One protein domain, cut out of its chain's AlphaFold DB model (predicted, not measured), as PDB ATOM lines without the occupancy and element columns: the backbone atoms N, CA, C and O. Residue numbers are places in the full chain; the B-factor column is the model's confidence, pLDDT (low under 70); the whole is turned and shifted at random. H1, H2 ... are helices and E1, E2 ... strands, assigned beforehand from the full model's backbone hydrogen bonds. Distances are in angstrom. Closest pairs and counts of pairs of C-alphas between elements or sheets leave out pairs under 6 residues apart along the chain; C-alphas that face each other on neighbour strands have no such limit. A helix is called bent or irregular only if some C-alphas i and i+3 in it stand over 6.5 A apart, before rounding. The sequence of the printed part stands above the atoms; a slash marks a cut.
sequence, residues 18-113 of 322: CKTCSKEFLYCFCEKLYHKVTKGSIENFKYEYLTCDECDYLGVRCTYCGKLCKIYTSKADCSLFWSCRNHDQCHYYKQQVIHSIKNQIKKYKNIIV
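Overview. This is residues 18 to 113 of the 322 residues of an uncharacterized protein of Rhizophagus irregularis (UniProt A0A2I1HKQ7). With little regular structure, this is a pair of small three-stranded meanders, E1 E2 E3 and E4 E5 E6, each strand the antiparallel neighbour of the one before, with the short helix H1 packing on both sheets. Of 96 printed residues, 34 are in named elements, mixed helices and strands, in the order E1 E2 E3 E4 E5 E6 H1. The whole is compact, radius of gyration of the C-alphas 13.5 A, spanning 37 by 37 by 23 A.

Arrangement. After residues 18 to 36, with no named element, E1, residues 37 to 39, and E2, residues 47 to 52, form a hairpin, N 49 and O 38 being within hydrogen-bond range at 2.8 A. E2 and E3, residues 57 to 62, form another, with N 50 and O 59 at 2.8 A. E4, residues 70 to 73, and E5, residues 80 to 83, form a third, with N 81 and O 72 at 2.8 A. E5 and E6, residues 94 to 96, form a fourth, with N 82 and O 95 at 2.8 A. H1, residues 97 to 104, has every O i to N i+4 pair within range; its closest C-alphas to E5 are Val 97 and Phe 81, 5.2 A.

Along the chain. E1 begins at C-alpha 37 (-51.992, 30.170, -28.149); E2 and E3 measure 16.8 A and 17.0 A; H1 ends at C-alpha 104 (-55.205, 39.120, -32.714).

Size, cuts and confidence. The printed part has no cut; residues 18 to 21, 25 to 45 and 85 to 92 have pLDDT under 70.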
ATOM      1  N   CYS A  18     -38.434  24.428 -26.784       66.25
ATOM      2  CA  CYS A  18     -38.582  23.309 -25.869       66.25
ATOM      3  C   CYS A  18     -37.610  22.210 -26.299       66.25
ATOM      4  O   CYS A  18     -37.746  21.692 -27.404       66.25
ATOM      5  N   LYS A  19     -36.673  21.794 -25.441       59.81
ATOM      6  CA  LYS A  19     -35.731  20.707 -25.773       59.81
ATOM      7  C   LYS A  19     -36.436  19.397 -26.148       59.81
ATOM      8  O   LYS A  19     -35.912  18.624 -26.936       59.81
ATOM      9  N   THR A  20     -37.629  19.166 -25.601       61.12
ATOM     10  CA  THR A  20     -38.380  17.915 -25.770       61.12
ATOM     11  C   THR A  20     -39.272  17.896 -27.010       61.12
ATOM     12  O   THR A  20     -39.461  16.844 -27.607       61.12
ATOM     13  N   CYS A  21     -39.856  19.033 -27.398       66.12
ATOM     14  CA  CYS A  21     -40.784  19.092 -28.538       66.12
ATOM     15  C   CYS A  21     -40.376  20.088 -29.627       66.12
ATOM     16  O   CYS A  21     -41.167  20.365 -30.526       66.12
ATOM     17  N   SER A  22     -39.174  20.657 -29.526       70.06
ATOM     18  CA  SER A  22     -38.583  21.652 -30.431       70.06
ATOM     19  C   SER A  22     -39.417  22.916 -30.659       70.06
ATOM     20  O   SER A  22     -39.035  23.763 -31.461       70.06
ATOM     21  N   LYS A  23     -40.537  23.082 -29.941       75.19
ATOM     22  CA  LYS A  23     -41.419  24.242 -30.064       75.19
ATOM     23  C   LYS A  23     -40.712  25.491 -29.583       75.19
ATOM     24  O   LYS A  23     -40.361  25.574 -28.412       75.19
ATOM     25  N   GLU A  24     -40.551  26.465 -30.462       74.69
ATOM     26  CA  GLU A  24     -40.046  27.781 -30.109       74.69
ATOM     27  C   GLU A  24     -41.075  28.515 -29.249       74.69
ATOM     28  O   GLU A  24     -42.267  28.603 -29.579       74.69
ATOM     29  N   PHE A  25     -40.605  28.994 -28.099       67.88
ATOM     30  CA  PHE A  25     -41.322  29.935 -27.263       67.88
ATOM     31  C   PHE A  25     -40.851  31.337 -27.547       67.88
ATOM     32  O   PHE A  25     -39.702  31.587 -27.921       67.88
ATOM     33  N   LEU A  26     -41.781  32.243 -27.321       65.00
ATOM     34  CA  LEU A  26     -41.623  33.623 -27.666       65.00
ATOM     35  C   LEU A  26     -41.547  34.449 -26.388       65.00
ATOM     36  O   LEU A  26     -42.373  34.302 -25.486       65.00
ATOM     37  N   TYR A  27     -40.532  35.303 -26.326       61.53
ATOM     38  CA  TYR A  27     -40.280  36.194 -25.204       61.53
ATOM     39  C   TYR A  27     -40.762  37.597 -25.584       61.53
ATOM     40  O   TYR A  27     -40.186  38.227 -26.468       61.53
ATOM     41  N   CYS A  28     -41.852  38.073 -24.973       62.38
ATOM     42  CA  CYS A  28     -42.349  39.432 -25.224       62.38
ATOM     43  C   CYS A  28     -41.465  40.470 -24.503       62.38
ATOM     44  O   CYS A  28     -40.825  40.171 -23.498       62.38
ATOM     45  N   PHE A  29     -41.492  41.719 -24.977       59.62
ATOM     46  CA  PHE A  29     -40.775  42.867 -24.393       59.62
ATOM     47  C   PHE A  29     -41.056  43.145 -22.920       59.62
ATOM     48  O   PHE A  29     -40.216  43.735 -22.258       59.62
ATOM     49  N   CYS A  30     -42.209  42.731 -22.393       62.44
ATOM     50  CA  CYS A  30     -42.501  42.848 -20.960       62.44
ATOM     51  C   CYS A  30     -41.868  41.726 -20.119       62.44
ATOM     52  O   CYS A  30     -42.274  41.511 -18.983       62.44
ATOM     53  N   GLU A  31     -40.923  40.970 -20.691       59.44
ATOM     54  CA  GLU A  31     -40.148  39.916 -20.024       59.44
ATOM     55  C   GLU A  31     -40.976  38.744 -19.471       59.44
ATOM     56  O   GLU A  31     -40.481  37.885 -18.742       59.44
ATOM     57  N   LYS A  32     -42.247  38.665 -19.865       61.22
ATOM     58  CA  LYS A  32     -43.153  37.572 -19.525       61.22
ATOM     59  C   LYS A  32     -43.233  36.570 -20.669       61.22
ATOM     60  O   LYS A  32     -43.303  36.933 -21.850       61.22
ATOM     61  N   LEU A  33     -43.277  35.291 -20.301       57.81
ATOM     62  CA  LEU A  33     -43.536  34.211 -21.238       57.81
ATOM     63  C   LEU A  33     -45.043  34.081 -21.461       57.81
ATOM     64  O   LEU A  33     -45.782  33.677 -20.564       57.81
ATOM     65  N   TYR A  34     -45.500  34.399 -22.670       59.91
ATOM     66  CA  TYR A  34     -46.907  34.240 -23.015       59.91
ATOM     67  C   TYR A  34     -47.157  32.911 -23.711       59.91
ATOM     68  O   TYR A  34     -46.520  32.546 -24.697       59.91
ATOM     69  N   HIS A  35     -48.142  32.206 -23.173       50.12
ATOM     70  CA  HIS A  35     -48.609  30.897 -23.612       50.12
ATOM     71  C   HIS A  35     -50.021  30.972 -24.208       50.12
ATOM     72  O   HIS A  35     -50.612  29.937 -24.512       50.12
ATOM     73  N   LYS A  36     -50.578  32.182 -24.395       58.25
ATOM     74  CA  LYS A  36     -51.869  32.371 -25.060       58.25
ATOM     75  C   LYS A  36     -51.714  32.029 -26.539       58.25
ATOM     76  O   LYS A  36     -51.295  32.846 -27.357       58.25
ATOM     77  N   VAL A  37     -52.013  30.769 -26.825       65.56
ATOM     78  CA  VAL A  37     -51.992  30.170 -28.149       65.56
ATOM     79  C   VAL A  37     -53.402  30.264 -28.719       65.56
ATOM     80  O   VAL A  37     -54.280  29.485 -28.349       65.56
ATOM     81  N   THR A  38     -53.622  31.205 -29.634       69.69
ATOM     82  CA  THR A  38     -54.844  31.207 -30.445       69.69
ATOM     83  C   THR A  38     -54.567  30.369 -31.684       69.69
ATOM     84  O   THR A  38     -53.643  30.668 -32.444       69.69
ATOM     85  N   LYS A  39     -55.334  29.297 -31.899       65.75
ATOM     86  CA  LYS A  39     -55.229  28.534 -33.150       65.75
ATOM     87  C   LYS A  39     -55.576  29.440 -34.331       65.75
ATOM     88  O   LYS A  39     -56.473  30.277 -34.229       65.75
ATOM     89  N   GLY A  40     -54.850  29.273 -35.433       61.62
ATOM     90  CA  GLY A  40     -55.162  29.941 -36.688       61.62
ATOM     91  C   GLY A  40     -56.606  29.702 -37.128       61.62
ATOM     92  O   GLY A  40     -57.180  28.650 -36.860       61.62
ATOM     93  N   SER A  41     -57.189  30.688 -37.805       56.00
ATOM     94  CA  SER A  41     -58.566  30.630 -38.308       56.00
ATOM     95  C   SER A  41     -58.717  29.794 -39.581       56.00
ATOM     96  O   SER A  41     -59.838  29.493 -39.973       56.00
ATOM     97  N   ILE A  42     -57.613  29.442 -40.248       59.12
ATOM     98  CA  ILE A  42     -57.636  28.684 -41.500       59.12
ATOM     99  C   ILE A  42     -57.229  27.239 -41.209       59.12
ATOM    100  O   ILE A  42     -56.048  26.957 -41.025       59.12
ATOM    101  N   GLU A  43     -58.200  26.323 -41.200       53.22
ATOM    102  CA  GLU A  43     -58.017  24.913 -40.806       53.22
ATOM    103  C   GLU A  43     -56.899  24.190 -41.576       53.22
ATOM    104  O   GLU A  43     -56.180  23.364 -41.009       53.22
ATOM    105  N   ASN A  44     -56.704  24.542 -42.851       54.03
ATOM    106  CA  ASN A  44     -55.702  23.922 -43.723       54.03
ATOM    107  C   ASN A  44     -54.262  24.315 -43.380       54.03
ATOM    108  O   ASN A  44     -53.326  23.565 -43.663       54.03
ATOM    109  N   PHE A  45     -54.060  25.480 -42.767       60.06
ATOM    110  CA  PHE A  45     -52.737  25.940 -42.385       60.06
ATOM    111  C   PHE A  45     -52.614  25.781 -40.878       60.06
ATOM    112  O   PHE A  45     -53.169  26.542 -40.093       60.06
ATOM    113  N   LYS A  46     -51.893  24.751 -40.443       70.62
ATOM    114  CA  LYS A  46     -51.736  24.500 -39.015       70.62
ATOM    115  C   LYS A  46     -50.700  25.468 -38.421       70.62
ATOM    116  O   LYS A  46     -49.509  25.148 -38.335       70.62
ATOM    117  N   TYR A  47     -51.144  26.653 -38.013       78.88
ATOM    118  CA  TYR A  47     -50.347  27.670 -37.319       78.88
ATOM    119  C   TYR A  47     -51.018  28.134 -36.015       78.88
ATOM    120  O   TYR A  47     -52.211  27.935 -35.784       78.88
ATOM    121  N   GLU A  48     -50.217  28.743 -35.149       83.19
ATOM    122  CA  GLU A  48     -50.586  29.241 -33.824       83.19
ATOM    123  C   GLU A  48     -50.176  30.710 -33.696       83.19
ATOM    124  O   GLU A  48     -49.031  31.060 -33.982       83.19
ATOM    125  N   TYR A  49     -51.088  31.566 -33.242       84.19
ATOM    126  CA  TYR A  49     -50.768  32.931 -32.838       84.19
ATOM    127  C   TYR A  49     -50.314  32.954 -31.383       84.19
ATOM    128  O   TYR A  49     -50.973  32.386 -30.511       84.19
ATOM    129  N   LEU A  50     -49.208  33.648 -31.132       81.56
ATOM    130  CA  LEU A  50     -48.647  33.904 -29.812       81.56
ATOM    131  C   LEU A  50     -48.860  35.385 -29.504       81.56
ATOM    132  O   LEU A  50     -48.245  36.237 -30.144       81.56
ATOM    133  N   THR A  51     -49.765  35.690 -28.576       78.50
ATOM    134  CA  THR A  51     -50.177  37.072 -28.274       78.50
ATOM    135  C   THR A  51     -49.833  37.471 -26.847       78.50
ATOM    136  O   THR A  51     -49.976  36.672 -25.921       78.50
ATOM    137  N   CYS A  52     -49.406  38.723 -26.672       76.44
ATOM    138  CA  CYS A  52     -49.292  39.368 -25.369       76.44
ATOM    139  C   CYS A  52     -50.211  40.589 -25.312       76.44
ATOM    140  O   CYS A  52     -50.007  41.553 -26.051       76.44
ATOM    141  N   ASP A  53     -51.176  40.555 -24.392       72.56
ATOM    142  CA  ASP A  53     -52.146  41.636 -24.198       72.56
ATOM    143  C   ASP A  53     -51.525  42.873 -23.501       72.56
ATOM    144  O   ASP A  53     -52.081  43.962 -23.595       72.56
ATOM    145  N   GLU A  54     -50.374  42.737 -22.824       73.88
ATOM    146  CA  GLU A  54     -49.700  43.848 -22.121       73.88
ATOM    147  C   GLU A  54     -48.771  44.672 -23.024       73.88
ATOM    148  O   GLU A  54     -48.661  45.884 -22.861       73.88
ATOM    149  N   CYS A  55     -48.074  44.018 -23.959       72.06
ATOM    150  CA  CYS A  55     -47.042  44.644 -24.795       72.06
ATOM    151  C   CYS A  55     -47.438  44.733 -26.281       72.06
ATOM    152  O   CYS A  55     -46.598  45.082 -27.114       72.06
ATOM    153  N   ASP A  56     -48.695  44.403 -26.609       73.12
ATOM    154  CA  ASP A  56     -49.232  44.309 -27.976       73.12
ATOM    155  C   ASP A  56     -48.377  43.419 -28.900       73.12
ATOM    156  O   ASP A  56     -48.313  43.627 -30.112       73.12
ATOM    157  N   TYR A  57     -47.676  42.433 -28.339       78.44
ATOM    158  CA  TYR A  57     -46.804  41.564 -29.124       78.44
ATOM    159  C   TYR A  57     -47.613  40.490 -29.842       78.44
ATOM    160  O   TYR A  57     -48.511  39.875 -29.259       78.44
ATOM    161  N   LEU A  58     -47.220  40.209 -31.085       83.06
ATOM    162  CA  LEU A  58     -47.764  39.137 -31.900       83.06
ATOM    163  C   LEU A  58     -46.646  38.344 -32.576       83.06
ATOM    164  O   LEU A  58     -45.855  38.898 -33.327       83.06
ATOM    165  N   GLY A  59     -46.640  37.032 -32.378       84.44
ATOM    166  CA  GLY A  59     -45.846  36.097 -33.168       84.44
ATOM    167  C   GLY A  59     -46.725  35.027 -33.798       84.44
ATOM    168  O   GLY A  59     -47.849  34.781 -33.354       84.44
ATOM    169  N   VAL A  60     -46.201  34.367 -34.826       85.31
ATOM    170  CA  VAL A  60     -46.856  33.217 -35.456       85.31
ATOM    171  C   VAL A  60     -45.918  32.025 -35.386       85.31
ATOM    172  O   VAL A  60     -44.744  32.155 -35.704       85.31
ATOM    173  N   ARG A  61     -46.424  30.861 -34.979       84.94
ATOM    174  CA  ARG A  61     -45.680  29.602 -34.918       84.94
ATOM    175  C   ARG A  61     -46.288  28.584 -35.869       84.94
ATOM    176  O   ARG A  61     -47.495  28.359 -35.863       84.94
ATOM    177  N   CYS A  62     -45.447  27.922 -36.652       81.94
ATOM    178  CA  CYS A  62     -45.863  26.772 -37.442       81.94
ATOM    179  C   CYS A  62     -46.071  25.573 -36.511       81.94
ATOM    180  O   CYS A  62     -45.158  25.182 -35.788       81.94
ATOM    181  N   THR A  63     -47.251  24.953 -36.523       79.69
ATOM    182  CA  THR A  63     -47.504  23.788 -35.650       79.69
ATOM    183  C   THR A  63     -46.837  22.507 -36.144       79.69
ATOM    184  O   THR A  63     -46.655  21.593 -35.345       79.69
ATOM    185  N   TYR A  64     -46.462  22.439 -37.430       78.62
ATOM    186  CA  TYR A  64     -45.769  21.286 -38.004       78.62
ATOM    187  C   TYR A  64     -44.318  21.215 -37.525       78.62
ATOM    188  O   TYR A  64     -43.927  20.231 -36.910       78.62
ATOM    189  N   CYS A  65     -43.524  22.264 -37.767       78.69
ATOM    190  CA  CYS A  65     -42.113  22.285 -37.364       78.69
ATOM    191  C   CYS A  65     -41.868  22.886 -35.973       78.69
ATOM    192  O   CYS A  65     -40.743  22.839 -35.485       78.69
ATOM    193  N   GLY A  66     -42.883  23.488 -35.348       78.19
ATOM    194  CA  GLY A  66     -42.770  24.119 -34.034       78.19
ATOM    195  C   GLY A  66     -41.984  25.434 -34.015       78.19
ATOM    196  O   GLY A  66     -41.825  25.999 -32.938       78.19
ATOM    197  N   LYS A  67     -41.513  25.938 -35.162       81.31
ATOM    198  CA  LYS A  67     -40.710  27.170 -35.260       81.31
ATOM    199  C   LYS A  67     -41.561  28.417 -35.484       81.31
ATOM    200  O   LYS A  67     -42.643  28.339 -36.077       81.31
ATOM    201  N   LEU A  68     -41.056  29.565 -35.043       81.88
ATOM    202  CA  LEU A  68     -41.624  30.876 -35.330       81.88
ATOM    203  C   LEU A  68     -41.516  31.188 -36.825       81.88
ATOM    204  O   LEU A  68     -40.505  30.939 -37.485       81.88
ATOM    205  N   CYS A  69     -42.605  31.711 -37.372       83.06
ATOM    206  CA  CYS A  69     -42.664  32.233 -38.721       83.06
ATOM    207  C   CYS A  69     -41.938  33.576 -38.780       83.06
ATOM    208  O   CYS A  69     -42.055  34.401 -37.876       83.06
ATOM    209  N   LYS A  70     -41.241  33.790 -39.891       85.56
ATOM    210  CA  LYS A  70     -40.573  35.047 -40.225       85.56
ATOM    211  C   LYS A  70     -41.493  35.930 -41.058       85.56
ATOM    212  O   LYS A  70     -42.493  35.442 -41.605       85.56
ATOM    213  N   ILE A  71     -41.151  37.210 -41.149       88.12
ATOM    214  CA  ILE A  71     -41.875  38.166 -41.983       88.12
ATOM    215  C   ILE A  71     -41.143  38.291 -43.317       88.12
ATOM    216  O   ILE A  71     -39.937  38.494 -43.363       88.12
ATOM    217  N   TYR A  72     -41.887  38.170 -44.412       87.06
ATOM    218  CA  TYR A  72     -41.369  38.330 -45.767       87.06
ATOM    219  C   TYR A  72     -42.149  39.397 -46.510       87.06
ATOM    220  O   TYR A  72     -43.372  39.486 -46.370       87.06
ATOM    221  N   THR A  73     -41.458  40.143 -47.361       86.56
ATOM    222  CA  THR A  73     -42.096  40.979 -48.371       86.56
ATOM    223  C   THR A  73     -42.442  40.128 -49.595       86.56
ATOM    224  O   THR A  73     -41.746  39.174 -49.962       86.56
ATOM    225  N   SER A  74     -43.565  40.425 -50.242       82.81
ATOM    226  CA  SER A  74     -43.857  39.850 -51.551       82.81
ATOM    227  C   SER A  74     -43.240  40.693 -52.654       82.81
ATOM    228  O   SER A  74     -43.448  41.894 -52.715       82.81
ATOM    229  N   LYS A  75     -42.583  40.036 -53.609       75.12
ATOM    230  CA  LYS A  75     -42.018  40.694 -54.795       75.12
ATOM    231  C   LYS A  75     -43.052  41.379 -55.704       75.12
ATOM    232  O   LYS A  75     -42.660  42.170 -56.547       75.12
ATOM    233  N   ALA A  76     -44.336  41.024 -55.597       76.44
ATOM    234  CA  ALA A  76     -45.373  41.497 -56.515       76.44
ATOM    235  C   ALA A  76     -46.045  42.794 -56.043       76.44
ATOM    236  O   ALA A  76     -46.290  43.685 -56.849       76.44
ATOM    237  N   ASP A  77     -46.360  42.895 -54.751       77.44
ATOM    238  CA  ASP A  77     -47.102  44.023 -54.171       77.44
ATOM    239  C   ASP A  77     -46.404  44.655 -52.956       77.44
ATOM    240  O   ASP A  77     -46.897  45.641 -52.404       77.44
ATOM    241  N   CYS A  78     -45.265  44.093 -52.545       76.81
ATOM    242  CA  CYS A  78     -44.493  44.473 -51.363       76.81
ATOM    243  C   CYS A  78     -45.307  44.417 -50.066       76.81
ATOM    244  O   CYS A  78     -44.960  45.041 -49.065       76.81
ATOM    245  N   SER A  79     -46.372  43.610 -50.057       83.44
ATOM    246  CA  SER A  79     -47.112  43.287 -48.844       83.44
ATOM    247  C   SER A  79     -46.273  42.389 -47.935       83.44
ATOM    248  O   SER A  79     -45.484  41.560 -48.396       83.44
ATOM    249  N   LEU A  80     -46.489  42.523 -46.629       89.31
ATOM    250  CA  LEU A  80     -45.796  41.746 -45.605       89.31
ATOM    251  C   LEU A  80     -46.596  40.511 -45.207       89.31
ATOM    252  O   LEU A  80     -47.787  40.605 -44.888       89.31
ATOM    253  N   PHE A  81     -45.926  39.363 -45.152       89.00
ATOM    254  CA  PHE A  81     -46.541  38.081 -44.836       89.00
ATOM    255  C   PHE A  81     -45.745  37.293 -43.805       89.00
ATOM    256  O   PHE A  81     -44.525  37.187 -43.890       89.00
ATOM    257  N   TRP A  82     -46.463  36.645 -42.894       87.75
ATOM    258  CA  TRP A  82     -45.932  35.542 -42.108       87.75
ATOM    259  C   TRP A  82     -45.723  34.329 -43.007       87.75
ATOM    260  O   TRP A  82     -46.653  33.927 -43.713       87.75
ATOM    261  N   SER A  83     -44.537  33.725 -42.953       84.06
ATOM    262  CA  SER A  83     -44.267  32.448 -43.616       84.06
ATOM    263  C   SER A  83     -43.273  31.591 -42.832       84.06
ATOM    264  O   SER A  83     -42.446  32.083 -42.060       84.06
ATOM    265  N   CYS A  84     -43.364  30.276 -43.024       79.94
ATOM    266  CA  CYS A  84     -42.389  29.320 -42.519       79.94
ATOM    267  C   CYS A  84     -41.387  28.986 -43.631       79.94
ATOM    268  O   CYS A  84     -41.775  28.490 -44.684       79.94
ATOM    269  N   ARG A  85     -40.091  29.208 -43.380       67.56
ATOM    270  CA  ARG A  85     -39.004  28.937 -44.343       67.56
ATOM    271  C   ARG A  85     -38.667  27.449 -44.506       67.56
ATOM    272  O   ARG A  85     -37.819  27.106 -45.320       67.56
ATOM    273  N   ASN A  86     -39.290  26.569 -43.721       66.38
ATOM    274  CA  ASN A  86     -39.002  25.136 -43.736       66.38
ATOM    275  C   ASN A  86     -39.852  24.439 -44.817       66.38
ATOM    276  O   ASN A  86     -40.766  23.671 -44.510       66.38
ATOM    277  N   HIS A  87     -39.589  24.798 -46.077       56.06
ATOM    278  CA  HIS A  87     -40.395  24.431 -47.248       56.06
ATOM    279  C   HIS A  87     -40.474  22.919 -47.490       56.06
ATOM    280  O   HIS A  87     -41.505  22.441 -47.953       56.06
ATOM    281  N   ASP A  88     -39.446  22.167 -47.096       54.94
ATOM    282  CA  ASP A  88     -39.376  20.722 -47.348       54.94
ATOM    283  C   ASP A  88     -40.228  19.886 -46.375       54.94
ATOM    284  O   ASP A  88     -40.444  18.698 -46.597       54.94
ATOM    285  N   GLN A  89     -40.714  20.482 -45.277       55.97
ATOM    286  CA  GLN A  89     -41.422  19.761 -44.205       55.97
ATOM    287  C   GLN A  89     -42.736  20.419 -43.763       55.97
ATOM    288  O   GLN A  89     -43.480  19.837 -42.972       55.97
ATOM    289  N   CYS A  90     -43.027  21.640 -44.217       67.06
ATOM    290  CA  CYS A  90     -44.201  22.399 -43.788       67.06
ATOM    291  C   CYS A  90     -45.109  22.722 -44.971       67.06
ATOM    292  O   CYS A  90     -44.641  23.160 -46.020       67.06
ATOM    293  N   HIS A  91     -46.423  22.597 -44.775       63.53
ATOM    294  CA  HIS A  91     -47.379  23.155 -45.729       63.53
ATOM    295  C   HIS A  91     -47.174  24.669 -45.832       63.53
ATOM    296  O   HIS A  91     -46.994  25.351 -44.819       63.53
ATOM    297  N   TYR A  92     -47.204  25.179 -47.063       65.88
ATOM    298  CA  TYR A  92     -47.029  26.597 -47.354       65.88
ATOM    299  C   TYR A  92     -48.097  27.425 -46.636       65.88
ATOM    300  O   TYR A  92     -49.251  27.407 -47.036       65.88
ATOM    301  N   TYR A  93     -47.724  28.149 -45.583       70.75
ATOM    302  CA  TYR A  93     -48.588  29.117 -44.914       70.75
ATOM    303  C   TYR A  93     -48.170  30.528 -45.318       70.75
ATOM    304  O   TYR A  93     -46.995  30.880 -45.213       70.75
ATOM    305  N   LYS A  94     -49.142  31.328 -45.759       75.06
ATOM    306  CA  LYS A  94     -48.958  32.736 -46.111       75.06
ATOM    307  C   LYS A  94     -50.123  33.542 -45.554       75.06
ATOM    308  O   LYS A  94     -51.256  33.370 -45.993       75.06
ATOM    309  N   GLN A  95     -49.842  34.452 -44.628       80.94
ATOM    310  CA  GLN A  95     -50.854  35.338 -44.046       80.94
ATOM    311  C   GLN A  95     -50.326  36.757 -43.938       80.94
ATOM    312  O   GLN A  95     -49.233  36.967 -43.421       80.94
ATOM    313  N   GLN A  96     -51.122  37.736 -44.367       87.44
ATOM    314  CA  GLN A  96     -50.743  39.142 -44.240       87.44
ATOM    315  C   GLN A  96     -50.529  39.535 -42.773       87.44
ATOM    316  O   GLN A  96     -51.345  39.212 -41.897       87.44
ATOM    317  N   VAL A  97     -49.449  40.275 -42.516       89.19
ATOM    318  CA  VAL A  97     -49.087  40.744 -41.171       89.19
ATOM    319  C   VAL A  97     -50.180  41.648 -40.602       89.19
ATOM    320  O   VAL A  97     -50.657  41.399 -39.495       89.19
ATOM    321  N   ILE A  98     -50.673  42.609 -41.394       87.12
ATOM    322  CA  ILE A  98     -51.746  43.541 -41.001       87.12
ATOM    323  C   ILE A  98     -53.010  42.795 -40.566       87.12
ATOM    324  O   ILE A  98     -53.595  43.113 -39.532       87.12
ATOM    325  N   HIS A  99     -53.420  41.779 -41.327       86.62
ATOM    326  CA  HIS A  99     -54.597  40.977 -40.992       86.62
ATOM    327  C   HIS A  99     -54.433  40.274 -39.638       86.62
ATOM    328  O   HIS A  99     -55.353  40.260 -38.822       86.62
ATOM    329  N   SER A 100     -53.241  39.734 -39.379       86.62
ATOM    330  CA  SER A 100     -52.935  39.065 -38.112       86.62
ATOM    331  C   SER A 100     -52.961  40.052 -36.941       86.62
ATOM    332  O   SER A 100     -53.564  39.757 -35.915       86.62
ATOM    333  N   ILE A 101     -52.385  41.248 -37.111       85.50
ATOM    334  CA  ILE A 101     -52.385  42.307 -36.089       85.50
ATOM    335  C   ILE A 101     -53.811  42.727 -35.741       85.50
ATOM    336  O   ILE A 101     -54.177  42.713 -34.567       85.50
ATOM    337  N   LYS A 102     -54.637  43.046 -36.745       85.50
ATOM    338  CA  LYS A 102     -56.028  43.461 -36.517       85.50
ATOM    339  C   LYS A 102     -56.822  42.373 -35.797       85.50
ATOM    340  O   LYS A 102     -57.519  42.648 -34.832       85.50
ATOM    341  N   ASN A 103     -56.689  41.117 -36.203       84.31
ATOM    342  CA  ASN A 103     -57.521  40.069 -35.619       84.31
ATOM    343  C   ASN A 103     -57.076  39.627 -34.223       84.31
ATOM    344  O   ASN A 103     -57.917  39.177 -33.445       84.31
ATOM    345  N   GLN A 104     -55.782  39.737 -33.910       84.12
ATOM    346  CA  GLN A 104     -55.205  39.120 -32.714       84.12
ATOM    347  C   GLN A 104     -54.810  40.120 -31.625       84.12
ATOM    348  O   GLN A 104     -54.800  39.751 -30.454       84.12
ATOM    349  N   ILE A 105     -54.534  41.383 -31.965       80.50
ATOM    350  CA  ILE A 105     -54.203  42.411 -30.976       80.50
ATOM    351  C   ILE A 105     -55.427  43.294 -30.741       80.50
ATOM    352  O   ILE A 105     -55.881  44.026 -31.624       80.50
ATOM    353  N   LYS A 106     -55.950  43.255 -29.509       81.31
ATOM    354  CA  LYS A 106     -57.210  43.908 -29.115       81.31
ATOM    355  C   LYS A 106     -57.260  45.392 -29.490       81.31
ATOM    356  O   LYS A 106     -58.289  45.856 -29.977       81.31
ATOM    357  N   LYS A 107     -56.149  46.111 -29.310       80.69
ATOM    358  CA  LYS A 107     -56.018  47.539 -29.631       80.69
ATOM    359  C   LYS A 107     -56.267  47.855 -31.113       80.69
ATOM    360  O   LYS A 107     -56.778  48.926 -31.419       80.69
ATOM    361  N   TYR A 108     -55.953  46.930 -32.022       82.50
ATOM    362  CA  TYR A 108     -56.016  47.154 -33.473       82.50
ATOM    363  C   TYR A 108     -57.250  46.530 -34.150       82.50
ATOM    364  O   TYR A 108     -57.441  46.722 -35.350       82.50
ATOM    365  N   LYS A 109     -58.123  45.830 -33.407       79.62
ATOM    366  CA  LYS A 109     -59.243  45.043 -33.962       79.62
ATOM    367  C   LYS A 109     -60.272  45.829 -34.765       79.62
ATOM    368  O   LYS A 109     -60.786  45.319 -35.753       79.62
ATOM    369  N   ASN A 110     -60.509  47.078 -34.387       76.06
ATOM    370  CA  ASN A 110     -61.497  47.939 -35.040       76.06
ATOM    371  C   ASN A 110     -60.851  49.091 -35.822       76.06
ATOM    372  O   ASN A 110     -61.530  50.039 -36.207       76.06
ATOM    373  N   ILE A 111     -59.534  49.039 -36.043       78.75
ATOM    374  CA  ILE A 111     -58.821  50.102 -36.744       78.75
ATOM    375  C   ILE A 111     -58.926  49.883 -38.259       78.75
ATOM    376  O   ILE A 111     -58.531  48.841 -38.793       78.75
ATOM    377  N   ILE A 112     -59.450  50.893 -38.962       75.31
ATOM    378  CA  ILE A 112     -59.670  50.856 -40.416       75.31
ATOM    379  C   ILE A 112     -58.331  50.746 -41.154       75.31
ATOM    380  O   ILE A 112     -58.167  49.874 -42.006       75.31
ATOM    381  N   VAL A 113     -57.334  51.545 -40.769       78.44
ATOM    382  CA  VAL A 113     -55.991  51.546 -41.368       78.44
ATOM    383  C   VAL A 113     -54.941  51.584 -40.264       78.44
ATOM    384  O   VAL A 113     -55.017  52.415 -39.365       78.44
TER     385      VAL A 113